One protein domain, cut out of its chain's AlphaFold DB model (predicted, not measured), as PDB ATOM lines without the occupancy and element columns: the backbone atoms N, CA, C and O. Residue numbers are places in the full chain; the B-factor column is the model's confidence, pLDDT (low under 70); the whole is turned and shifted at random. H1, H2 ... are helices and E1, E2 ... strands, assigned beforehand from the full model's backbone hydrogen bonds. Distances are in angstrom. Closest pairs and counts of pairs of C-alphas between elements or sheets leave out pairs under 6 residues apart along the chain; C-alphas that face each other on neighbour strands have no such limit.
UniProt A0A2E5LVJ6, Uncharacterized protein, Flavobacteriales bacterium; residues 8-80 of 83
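Overview. This is residues 8 to 80 of the 83 residues of an uncharacterized protein of Flavobacteriales bacterium (UniProt A0A2E5LVJ6). Little regular structure: a small parallel pair of strands, E1 and E2, has helices H1 and H2 near it, while the unnamed stretch 43 to 65 folds back on itself at one end and residues 30 to 36 stick out at the other. The 73 printed residues hold E1, H1, E2, H2 in order, only 28 in named elements, class mixed; compact, radius of gyration of the C-alphas 12.7 A, spans 41 by 24 by 15 A.

Along the chain. E1, residues 8 to 10, begins at C-alpha 8 (-10.969, -37.007, -0.562). H1, residues 22 to 34, is 18.1 A long. E2 is residues 39 to 42. H2, residues 66 to 73, 11.4 A long, ends at C-alpha 73 (-8.683, -33.203, 12.739).

Arrangement. E1 and E2 are parallel at 32 degrees; N 9 and O 40 are 2.8 A apart, within hydrogen-bond range. E1, H1, E2 form a strand-helix-strand unit, parallel neighbour strands joined through a helix, its crossover right-handed. H1 and E2 come closest at the C-alphas of Leu 32 and Phe 39, 7.1 A. H1, with residues 22 to 26 alone, only just touches H2, with 3 pairs of C-alphas within 8 A, closest Ile 22 and Ile 73, 7.0 A. In H1 every O i to N i+4 pair is within hydrogen-bond range, in H2 2 of 4.

Size, cuts and confidence. The printed part has no cut. The links E1 to H1 and E2 to H2 are long. No printed residue is under 70 in pLDDT.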
ATOM      1  N   ALA A   8     -12.232 -37.422  -1.156       93.56
ATOM      2  CA  ALA A   8     -10.969 -37.007  -0.562       93.56
ATOM      3  C   ALA A   8     -11.133 -35.628   0.091       93.56
ATOM      4  O   ALA A   8     -11.623 -34.692  -0.539       93.56
ATOM      5  N   VAL A   9     -10.705 -35.506   1.345       96.12
ATOM      6  CA  VAL A   9     -10.664 -34.241   2.085       96.12
ATOM      7  C   VAL A   9      -9.201 -33.867   2.286       96.12
ATOM      8  O   VAL A   9      -8.491 -34.502   3.068       96.12
ATOM      9  N   LEU A  10      -8.745 -32.866   1.535       96.94
ATOM     10  CA  LEU A  10      -7.386 -32.343   1.621       96.94
ATOM     11  C   LEU A  10      -7.304 -31.286   2.728       96.94
ATOM     12  O   LEU A  10      -8.014 -30.286   2.680       96.94
ATOM     13  N   LEU A  11      -6.426 -31.520   3.697       97.56
ATOM     14  CA  LEU A  11      -6.113 -30.628   4.807       97.56
ATOM     15  C   LEU A  11      -4.692 -30.058   4.657       97.56
ATOM     16  O   LEU A  11      -3.906 -30.495   3.813       97.56
ATOM     17  N   SER A  12      -4.366 -29.073   5.487       97.50
ATOM     18  CA  SER A  12      -3.133 -28.275   5.420       97.50
ATOM     19  C   SER A  12      -2.486 -28.009   6.787       97.50
ATOM     20  O   SER A  12      -1.561 -27.211   6.872       97.50
ATOM     21  N   GLY A  13      -2.954 -28.660   7.853       97.75
ATOM     22  CA  GLY A  13      -2.544 -28.446   9.243       97.75
ATOM     23  C   GLY A  13      -3.764 -28.410  10.170       97.75
ATOM     24  O   GLY A  13      -4.846 -28.856   9.785       97.75
ATOM     25  N   CYS A  14      -3.622 -27.869  11.382       98.31
ATOM     26  CA  CYS A  14      -4.695 -27.835  12.385       98.31
ATOM     27  C   CYS A  14      -4.782 -26.474  13.099       98.31
ATOM     28  O   CYS A  14      -4.378 -26.344  14.254       98.31
ATOM     29  N   GLY A  15      -5.344 -25.477  12.416       98.25
ATOM     30  CA  GLY A  15      -5.449 -24.099  12.899       98.25
ATOM     31  C   GLY A  15      -5.672 -23.130  11.740       98.25
ATOM     32  O   GLY A  15      -5.074 -23.285  10.685       98.25
ATOM     33  N   VAL A  16      -6.539 -22.130  11.904       97.81
ATOM     34  CA  VAL A  16      -6.926 -21.213  10.811       97.81
ATOM     35  C   VAL A  16      -5.763 -20.374  10.277       97.81
ATOM     36  O   VAL A  16      -5.744 -20.024   9.101       97.81
ATOM     37  N   PHE A  17      -4.791 -20.038  11.128       97.88
ATOM     38  CA  PHE A  17      -3.684 -19.174  10.724       97.88
ATOM     39  C   PHE A  17      -2.510 -19.932  10.106       97.88
ATOM     40  O   PHE A  17      -1.724 -19.321   9.390       97.88
ATOM     41  N   ASP A  18      -2.371 -21.231  10.365       97.94
ATOM     42  CA  ASP A  18      -1.206 -22.025   9.959       97.94
ATOM     43  C   ASP A  18      -1.548 -23.410   9.386       97.94
ATOM     44  O   ASP A  18      -0.658 -24.224   9.153       97.94
ATOM     45  N   GLY A  19      -2.823 -23.666   9.106       98.25
ATOM     46  CA  GLY A  19      -3.314 -24.929   8.580       98.25
ATOM     47  C   GLY A  19      -4.768 -24.847   8.124       98.25
ATOM     48  O   GLY A  19      -5.205 -23.842   7.565       98.25
ATOM     49  N   SER A  20      -5.522 -25.931   8.313       98.56
ATOM     50  CA  SER A  20      -6.953 -25.943   8.006       98.56
ATOM     51  C   SER A  20      -7.765 -25.349   9.153       98.56
ATOM     52  O   SER A  20      -7.500 -25.634  10.325       98.56
ATOM     53  N   GLU A  21      -8.783 -24.560   8.810       98.56
ATOM     54  CA  GLU A  21      -9.769 -24.063   9.767       98.56
ATOM     55  C   GLU A  21     -10.519 -25.262  10.374       98.56
ATOM     56  O   GLU A  21     -11.021 -26.145   9.667       98.56
ATOM     57  N   ILE A  22     -10.522 -25.347  11.703       98.56
ATOM     58  CA  ILE A  22     -10.928 -26.559  12.419       98.56
ATOM     59  C   ILE A  22     -12.444 -26.748  12.335       98.56
ATOM     60  O   ILE A  22     -12.903 -27.879  12.166       98.56
ATOM     61  N   HIS A  23     -13.230 -25.677  12.446       98.56
ATOM     62  CA  HIS A  23     -14.686 -25.774  12.412       98.56
ATOM     63  C   HIS A  23     -15.206 -26.149  11.022       98.56
ATOM     64  O   HIS A  23     -16.012 -27.069  10.924       98.56
ATOM     65  N   GLU A  24     -14.722 -25.515   9.958       98.56
ATOM     66  CA  GLU A  24     -15.013 -25.851   8.565       98.56
ATOM     67  C   GLU A  24     -14.669 -27.308   8.301       98.56
ATOM     68  O   GLU A  24     -15.523 -28.064   7.843       98.56
ATOM     69  N   SER A  25     -13.470 -27.738   8.701       98.31
ATOM     70  CA  SER A  25     -13.048 -29.127   8.536       98.31
ATOM     71  C   SER A  25     -14.010 -30.089   9.240       98.31
ATOM     72  O   SER A  25     -14.525 -31.017   8.617       98.31
ATOM     73  N   VAL A  26     -14.320 -29.864  10.522       98.00
ATOM     74  CA  VAL A  26     -15.236 -30.727  11.289       98.00
ATOM     75  C   VAL A  26     -16.650 -30.721  10.703       98.00
ATOM     76  O   VAL A  26     -17.264 -31.785  10.601       98.00
ATOM     77  N   LEU A  27     -17.167 -29.562  10.291       98.56
ATOM     78  CA  LEU A  27     -18.492 -29.435   9.682       98.56
ATOM     79  C   LEU A  27     -18.557 -30.125   8.318       98.56
ATOM     80  O   LEU A  27     -19.550 -30.790   8.027       98.56
ATOM     81  N   THR A  28     -17.496 -30.049   7.513       98.06
ATOM     82  CA  THR A  28     -17.375 -30.802   6.261       98.06
ATOM     83  C   THR A  28     -17.424 -32.305   6.521       98.06
ATOM     84  O   THR A  28     -18.229 -33.002   5.902       98.06
ATOM     85  N   LEU A  29     -16.622 -32.817   7.462       96.75
ATOM     86  CA  LEU A  29     -16.622 -34.248   7.793       96.75
ATOM     87  C   LEU A  29     -17.980 -34.707   8.346       96.75
ATOM     88  O   LEU A  29     -18.459 -35.789   8.000       96.75
ATOM     89  N   LEU A  30     -18.628 -33.875   9.167       97.38
ATOM     90  CA  LEU A  30     -19.970 -34.135   9.684       97.38
ATOM     91  C   LEU A  30     -21.004 -34.200   8.555       97.38
ATOM     92  O   LEU A  30     -21.792 -35.142   8.516       97.38
ATOM     93  N   ALA A  31     -20.988 -33.244   7.626       97.88
ATOM     94  CA  ALA A  31     -21.921 -33.201   6.504       97.88
ATOM     95  C   ALA A  31     -21.769 -34.426   5.589       97.88
ATOM     96  O   ALA A  31     -22.772 -35.030   5.207       97.88
ATOM     97  N   LEU A  32     -20.533 -34.842   5.287       95.75
ATOM     98  CA  LEU A  32     -20.267 -36.070   4.527       95.75
ATOM     99  C   LEU A  32     -20.832 -37.295   5.256       95.75
ATOM    100  O   LEU A  32     -21.583 -38.076   4.669       95.75
ATOM    101  N   SER A  33     -20.557 -37.409   6.559       94.31
ATOM    102  CA  SER A  33     -21.071 -38.505   7.384       94.31
ATOM    103  C   SER A  33     -22.602 -38.533   7.444       94.31
ATOM    104  O   SER A  33     -23.185 -39.610   7.359       94.31
ATOM    105  N   GLN A  34     -23.268 -37.382   7.585       97.06
ATOM    106  CA  GLN A  34     -24.735 -37.284   7.639       97.06
ATOM    107  C   GLN A  34     -25.407 -37.656   6.312       97.06
ATOM    108  O   GLN A  34     -26.554 -38.096   6.312       97.06
ATOM    109  N   ASN A  35     -24.690 -37.522   5.194       95.81
ATOM    110  CA  ASN A  35     -25.158 -37.914   3.865       95.81
ATOM    111  C   ASN A  35     -24.732 -39.341   3.472       95.81
ATOM    112  O   ASN A  35     -24.885 -39.719   2.313       95.81
ATOM    113  N   ASN A  36     -24.228 -40.147   4.418       93.31
ATOM    114  CA  ASN A  36     -23.731 -41.508   4.176       93.31
ATOM    115  C   ASN A  36     -22.645 -41.581   3.085       93.31
ATOM    116  O   ASN A  36     -22.569 -42.561   2.345       93.31
ATOM    117  N   LEU A  37     -21.819 -40.538   2.969       93.31
ATOM    118  CA  LEU A  37     -20.688 -40.508   2.047       93.31
ATOM    119  C   LEU A  37     -19.423 -40.964   2.769       93.31
ATOM    120  O   LEU A  37     -19.025 -40.382   3.782       93.31
ATOM    121  N   ASP A  38     -18.765 -41.980   2.214       91.94
ATOM    122  CA  ASP A  38     -17.431 -42.368   2.654       91.94
ATOM    123  C   ASP A  38     -16.432 -41.265   2.294       91.94
ATOM    124  O   ASP A  38     -16.421 -40.734   1.180       91.94
ATOM    125  N   PHE A  39     -15.539 -40.957   3.228       93.38
ATOM    126  CA  PHE A  39     -14.482 -39.985   3.006       93.38
ATOM    127  C   PHE A  39     -13.152 -40.453   3.571       93.38
ATOM    128  O   PHE A  39     -13.069 -41.360   4.404       93.38
ATOM    129  N   ILE A  40     -12.097 -39.811   3.092       93.19
ATOM    130  CA  ILE A  40     -10.734 -40.055   3.526       93.19
ATOM    131  C   ILE A  40      -9.979 -38.737   3.589       93.19
ATOM    132  O   ILE A  40     -10.029 -37.932   2.660       93.19
ATOM    133  N   CYS A  41      -9.304 -38.503   4.708       95.62
ATOM    134  CA  CYS A  41      -8.552 -37.279   4.919       95.62
ATOM    135  C   CYS A  41      -7.082 -37.480   4.526       95.62
ATOM    136  O   CYS A  41      -6.504 -38.545   4.770       95.62
ATOM    137  N   THR A  42      -6.480 -36.449   3.944       96.00
ATOM    138  CA  THR A  42      -5.067 -36.423   3.548       96.00
ATOM    139  C   THR A  42      -4.499 -35.009   3.654       96.00
ATOM    140  O   THR A  42      -5.257 -34.052   3.783       96.00
ATOM    141  N   ALA A  43      -3.179 -34.869   3.631       96.06
ATOM    142  CA  ALA A  43      -2.457 -33.597   3.617       96.06
ATOM    143  C   ALA A  43      -1.066 -33.814   3.011       96.06
ATOM    144  O   ALA A  43      -0.601 -34.956   2.954       96.06
ATOM    145  N   PRO A  44      -0.385 -32.748   2.568       94.62
ATOM    146  CA  PRO A  44       1.001 -32.856   2.143       94.62
ATOM    147  C   PRO A  44       1.933 -33.145   3.332       94.62
ATOM    148  O   PRO A  44       1.802 -32.544   4.400       94.62
ATOM    149  N   ASP A  45       2.898 -34.042   3.128       95.69
ATOM    150  CA  ASP A  45       3.952 -34.347   4.101       95.69
ATOM    151  C   ASP A  45       5.114 -33.351   3.966       95.69
ATOM    152  O   ASP A  45       6.114 -33.601   3.294       95.69
ATOM    153  N   LEU A  46       4.921 -32.161   4.536       95.75
ATOM    154  CA  LEU A  46       5.900 -31.075   4.537       95.75
ATOM    155  C   LEU A  46       5.762 -30.193   5.780       95.75
ATOM    156  O   LEU A  46       4.709 -30.153   6.421       95.75
ATOM    157  N   ASP A  47       6.830 -29.469   6.109       98.12
ATOM    158  CA  ASP A  47       6.819 -28.454   7.163       98.12
ATOM    159  C   ASP A  47       5.889 -27.290   6.779       98.12
ATOM    160  O   ASP A  47       5.932 -26.789   5.654       98.12
ATOM    161  N   GLN A  48       5.065 -26.833   7.723       98.25
ATOM    162  CA  GLN A  48       4.252 -25.627   7.569       98.25
ATOM    163  C   GLN A  48       5.144 -24.400   7.324       98.25
ATOM    164  O   GLN A  48       6.262 -24.318   7.834       98.25
ATOM    165  N   HIS A  49       4.631 -23.425   6.564       97.44
ATOM    166  CA  HIS A  49       5.365 -22.193   6.255       97.44
ATOM    167  C   HIS A  49       5.724 -21.393   7.515       97.44
ATOM    168  O   HIS A  49       6.848 -20.917   7.642       97.44
ATOM    169  N   HIS A  50       4.772 -21.298   8.442       97.88
ATOM    170  CA  HIS A  50       4.903 -20.662   9.747       97.88
ATOM    171  C   HIS A  50       4.089 -21.453  10.778       97.88
ATOM    172  O   HIS A  50       3.212 -22.245  10.422       97.88
ATOM    173  N   VAL A  51       4.361 -21.226  12.061       98.50
ATOM    174  CA  VAL A  51       3.565 -21.759  13.176       98.50
ATOM    175  C   VAL A  51       3.050 -20.575  13.972       98.50
ATOM    176  O   VAL A  51       3.845 -19.752  14.422       98.50
ATOM    177  N   ILE A  52       1.734 -20.463  14.144       98.44
ATOM    178  CA  ILE A  52       1.124 -19.283  14.764       98.44
ATOM    179  C   ILE A  52       0.568 -19.630  16.138       98.44
ATOM    180  O   ILE A  52      -0.252 -20.535  16.314       98.44
ATOM    181  N   ASN A  53       0.943 -18.826  17.130       98.12
ATOM    182  CA  ASN A  53       0.282 -18.852  18.419       98.12
ATOM    183  C   ASN A  53      -1.110 -18.222  18.292       98.12
ATOM    184  O   ASN A  53      -1.262 -17.002  18.271       98.12
ATOM    185  N   HIS A  54      -2.147 -19.052  18.279       97.12
ATOM    186  CA  HIS A  54      -3.524 -18.589  18.122       97.12
ATOM    187  C   HIS A  54      -4.057 -17.765  19.317       97.12
ATOM    188  O   HIS A  54      -5.120 -17.164  19.201       97.12
ATOM    189  N   VAL A  55      -3.339 -17.687  20.450       97.94
ATOM    190  CA  VAL A  55      -3.710 -16.828  21.593       97.94
ATOM    191  C   VAL A  55      -3.396 -15.356  21.318       97.94
ATOM    192  O   VAL A  55      -4.134 -14.482  21.764       97.94
ATOM    193  N   ASN A  56      -2.297 -15.068  20.614       97.69
ATOM    194  CA  ASN A  56      -1.817 -13.696  20.410       97.69
ATOM    195  C   ASN A  56      -1.538 -13.324  18.943       97.69
ATOM    196  O   ASN A  56      -1.250 -12.164  18.674       97.69
ATOM    197  N   GLY A  57      -1.632 -14.274  18.011       97.44
ATOM    198  CA  GLY A  57      -1.422 -14.072  16.574       97.44
ATOM    199  C   GLY A  57       0.042 -13.999  16.137       97.44
ATOM    200  O   GLY A  57       0.301 -13.791  14.956       97.44
ATOM    201  N   ASN A  58       0.999 -14.168  17.050       98.38
ATOM    202  CA  ASN A  58       2.418 -14.081  16.718       98.38
ATOM    203  C   ASN A  58       2.951 -15.406  16.177       98.38
ATOM    204  O   ASN A  58       2.551 -16.489  16.617       98.38
ATOM    205  N   GLU A  59       3.923 -15.303  15.279       98.31
ATOM    206  CA  GLU A  59       4.707 -16.446  14.834       98.31
ATOM    207  C   GLU A  59       5.551 -17.015  15.982       98.31
ATOM    208  O   GLU A  59       6.110 -16.291  16.814       98.31
ATOM    209  N   MET A  60       5.625 -18.339  16.031       98.12
ATOM    210  CA  MET A  60       6.451 -19.105  16.947       98.12
ATOM    211  C   MET A  60       7.654 -19.658  16.190       98.12
ATOM    212  O   MET A  60       7.513 -20.170  15.083       98.12
ATOM    213  N   ASN A  61       8.832 -19.629  16.816       97.62
ATOM    214  CA  ASN A  61      10.030 -20.276  16.279       97.62
ATOM    215  C   ASN A  61       9.979 -21.799  16.512       97.62
ATOM    216  O   ASN A  61      10.777 -22.365  17.260       97.62
ATOM    217  N   GLU A  62       8.984 -22.442  15.911       96.75
ATOM    218  CA  GLU A  62       8.734 -23.877  15.944       96.75
ATOM    219  C   GLU A  62       8.596 -24.407  14.518       96.75
ATOM    220  O   GLU A  62       8.252 -23.678  13.590       96.75
ATOM    221  N   LYS A  63       8.815 -25.711  14.353       97.75
ATOM    222  CA  LYS A  63       8.480 -26.421  13.121       97.75
ATOM    223  C   LYS A  63       7.409 -27.450  13.403       97.75
ATOM    224  O   LYS A  63       7.522 -28.227  14.351       97.75
ATOM    225  N   ARG A  64       6.387 -27.458  12.557       98.31
ATOM    226  CA  ARG A  64       5.314 -28.445  12.574       98.31
ATOM    227  C   ARG A  64       5.081 -28.942  11.162       98.31
ATOM    228  O   ARG A  64       5.175 -28.175  10.210       98.31
ATOM    229  N   ASN A  65       4.786 -30.226  11.045       97.94
ATOM    230  CA  ASN A  65       4.530 -30.868   9.768       97.94
ATOM    231  C   ASN A  65       3.020 -30.890   9.497       97.94
ATOM    232  O   ASN A  65       2.240 -31.322  10.349       97.94
ATOM    233  N   ALA A  66       2.616 -30.438   8.310       97.12
ATOM    234  CA  ALA A  66       1.217 -30.290   7.928       97.12
ATOM    235  C   ALA A  66       0.457 -31.628   7.934       97.12
ATOM    236  O   ALA A  66      -0.700 -31.671   8.358       97.12
ATOM    237  N   PHE A  67       1.096 -32.731   7.527       96.25
ATOM    238  CA  PHE A  67       0.507 -34.071   7.569       96.25
ATOM    239  C   PHE A  67       0.240 -34.528   9.006       96.25
ATOM    240  O   PHE A  67      -0.873 -34.949   9.335       96.25
ATOM    241  N   ILE A  68       1.237 -34.385   9.881       96.81
ATOM    242  CA  ILE A  68       1.131 -34.761  11.294       96.81
ATOM    243  C   ILE A  68       0.058 -33.925  11.996       96.81
ATOM    244  O   ILE A  68      -0.811 -34.490  12.663       96.81
ATOM    245  N   GLU A  69       0.057 -32.605  11.817       97.75
ATOM    246  CA  GLU A  69      -0.927 -31.739  12.470       97.75
ATOM    247  C   GLU A  69      -2.346 -31.981  11.939       97.75
ATOM    248  O   GLU A  69      -3.284 -32.078  12.730       97.75
ATOM    249  N   SER A  70      -2.519 -32.197  10.630       97.56
ATOM    250  CA  SER A  70      -3.826 -32.526  10.033       97.56
ATOM    251  C   SER A  70      -4.438 -33.820  10.583       97.56
ATOM    252  O   SER A  70      -5.664 -33.946  10.669       97.56
ATOM    253  N   SER A  71      -3.609 -34.780  11.017       96.31
ATOM    254  CA  SER A  71      -4.083 -36.036  11.616       96.31
ATOM    255  C   SER A  71      -4.901 -35.826  12.903       96.31
ATOM    256  O   SER A  71      -5.713 -36.683  13.272       96.31
ATOM    257  N   ARG A  72      -4.752 -34.661  13.558       97.62
ATOM    258  CA  ARG A  72      -5.547 -34.250  14.726       97.62
ATOM    259  C   ARG A  72      -7.022 -34.086  14.362       97.62
ATOM    260  O   ARG A  72      -7.880 -34.603  15.076       97.62
ATOM    261  N   ILE A  73      -7.315 -33.438  13.230       97.56
ATOM    262  CA  ILE A  73      -8.683 -33.203  12.739       97.56
ATOM    263  C   ILE A  73      -9.350 -34.532  12.368       97.56
ATOM    264  O   ILE A  73     -10.479 -34.806  12.774       97.56
ATOM    265  N   SER A  74      -8.637 -35.397  11.644       93.12
ATOM    266  CA  SER A  74      -9.159 -36.695  11.189       93.12
ATOM    267  C   SER A  74      -9.194 -37.776  12.276       93.12
ATOM    268  O   SER A  74      -9.632 -38.902  12.019       93.12
ATOM    269  N   ARG A  75      -8.727 -37.463  13.494       92.31
ATOM    270  CA  ARG A  75      -8.610 -38.400  14.624       92.31
ATOM    271  C   ARG A  75      -7.820 -39.662  14.249       92.31
ATOM    272  O   ARG A  75      -8.209 -40.772  14.610       92.31
ATOM    273  N   GLY A  76      -6.746 -39.492  13.480       84.88
ATOM    274  CA  GLY A  76      -5.877 -40.576  13.016       84.88
ATOM    275  C   GLY A  76      -6.401 -41.382  11.820       84.88
ATOM    276  O   GLY A  76      -5.679 -42.241  11.322       84.88
ATOM    277  N   LYS A  77      -7.614 -41.116  11.308       85.69
ATOM    278  CA  LYS A  77      -8.106 -41.699  10.043       85.69
ATOM    279  C   LYS A  77      -7.558 -40.900   8.861       85.69
ATOM    280  O   LYS A  77      -8.269 -40.121   8.227       85.69
ATOM    281  N   PHE A  78      -6.266 -41.067   8.621       87.31
ATOM    282  CA  PHE A  78      -5.483 -40.237   7.719       87.31
ATOM    283  C   PHE A  78      -4.585 -41.103   6.851       87.31
ATOM    284  O   PHE A  78      -4.034 -42.093   7.331       87.31
ATOM    285  N   VAL A  79      -4.429 -40.742   5.586       87.50
ATOM    286  CA  VAL A  79      -3.543 -41.465   4.672       87.50
ATOM    287  C   VAL A  79      -2.654 -40.498   3.920       87.50
ATOM    288  O   VAL A  79      -3.054 -39.380   3.584       87.50
ATOM    289  N   ASN A  80      -1.436 -40.951   3.648       82.75
ATOM    290  CA  ASN A  80      -0.535 -40.275   2.738       82.75
ATOM    291  C   ASN A  80      -0.836 -40.778   1.320       82.75
ATOM    292  O   ASN A  80      -0.707 -41.972   1.060       82.75
TER     293      ASN A  80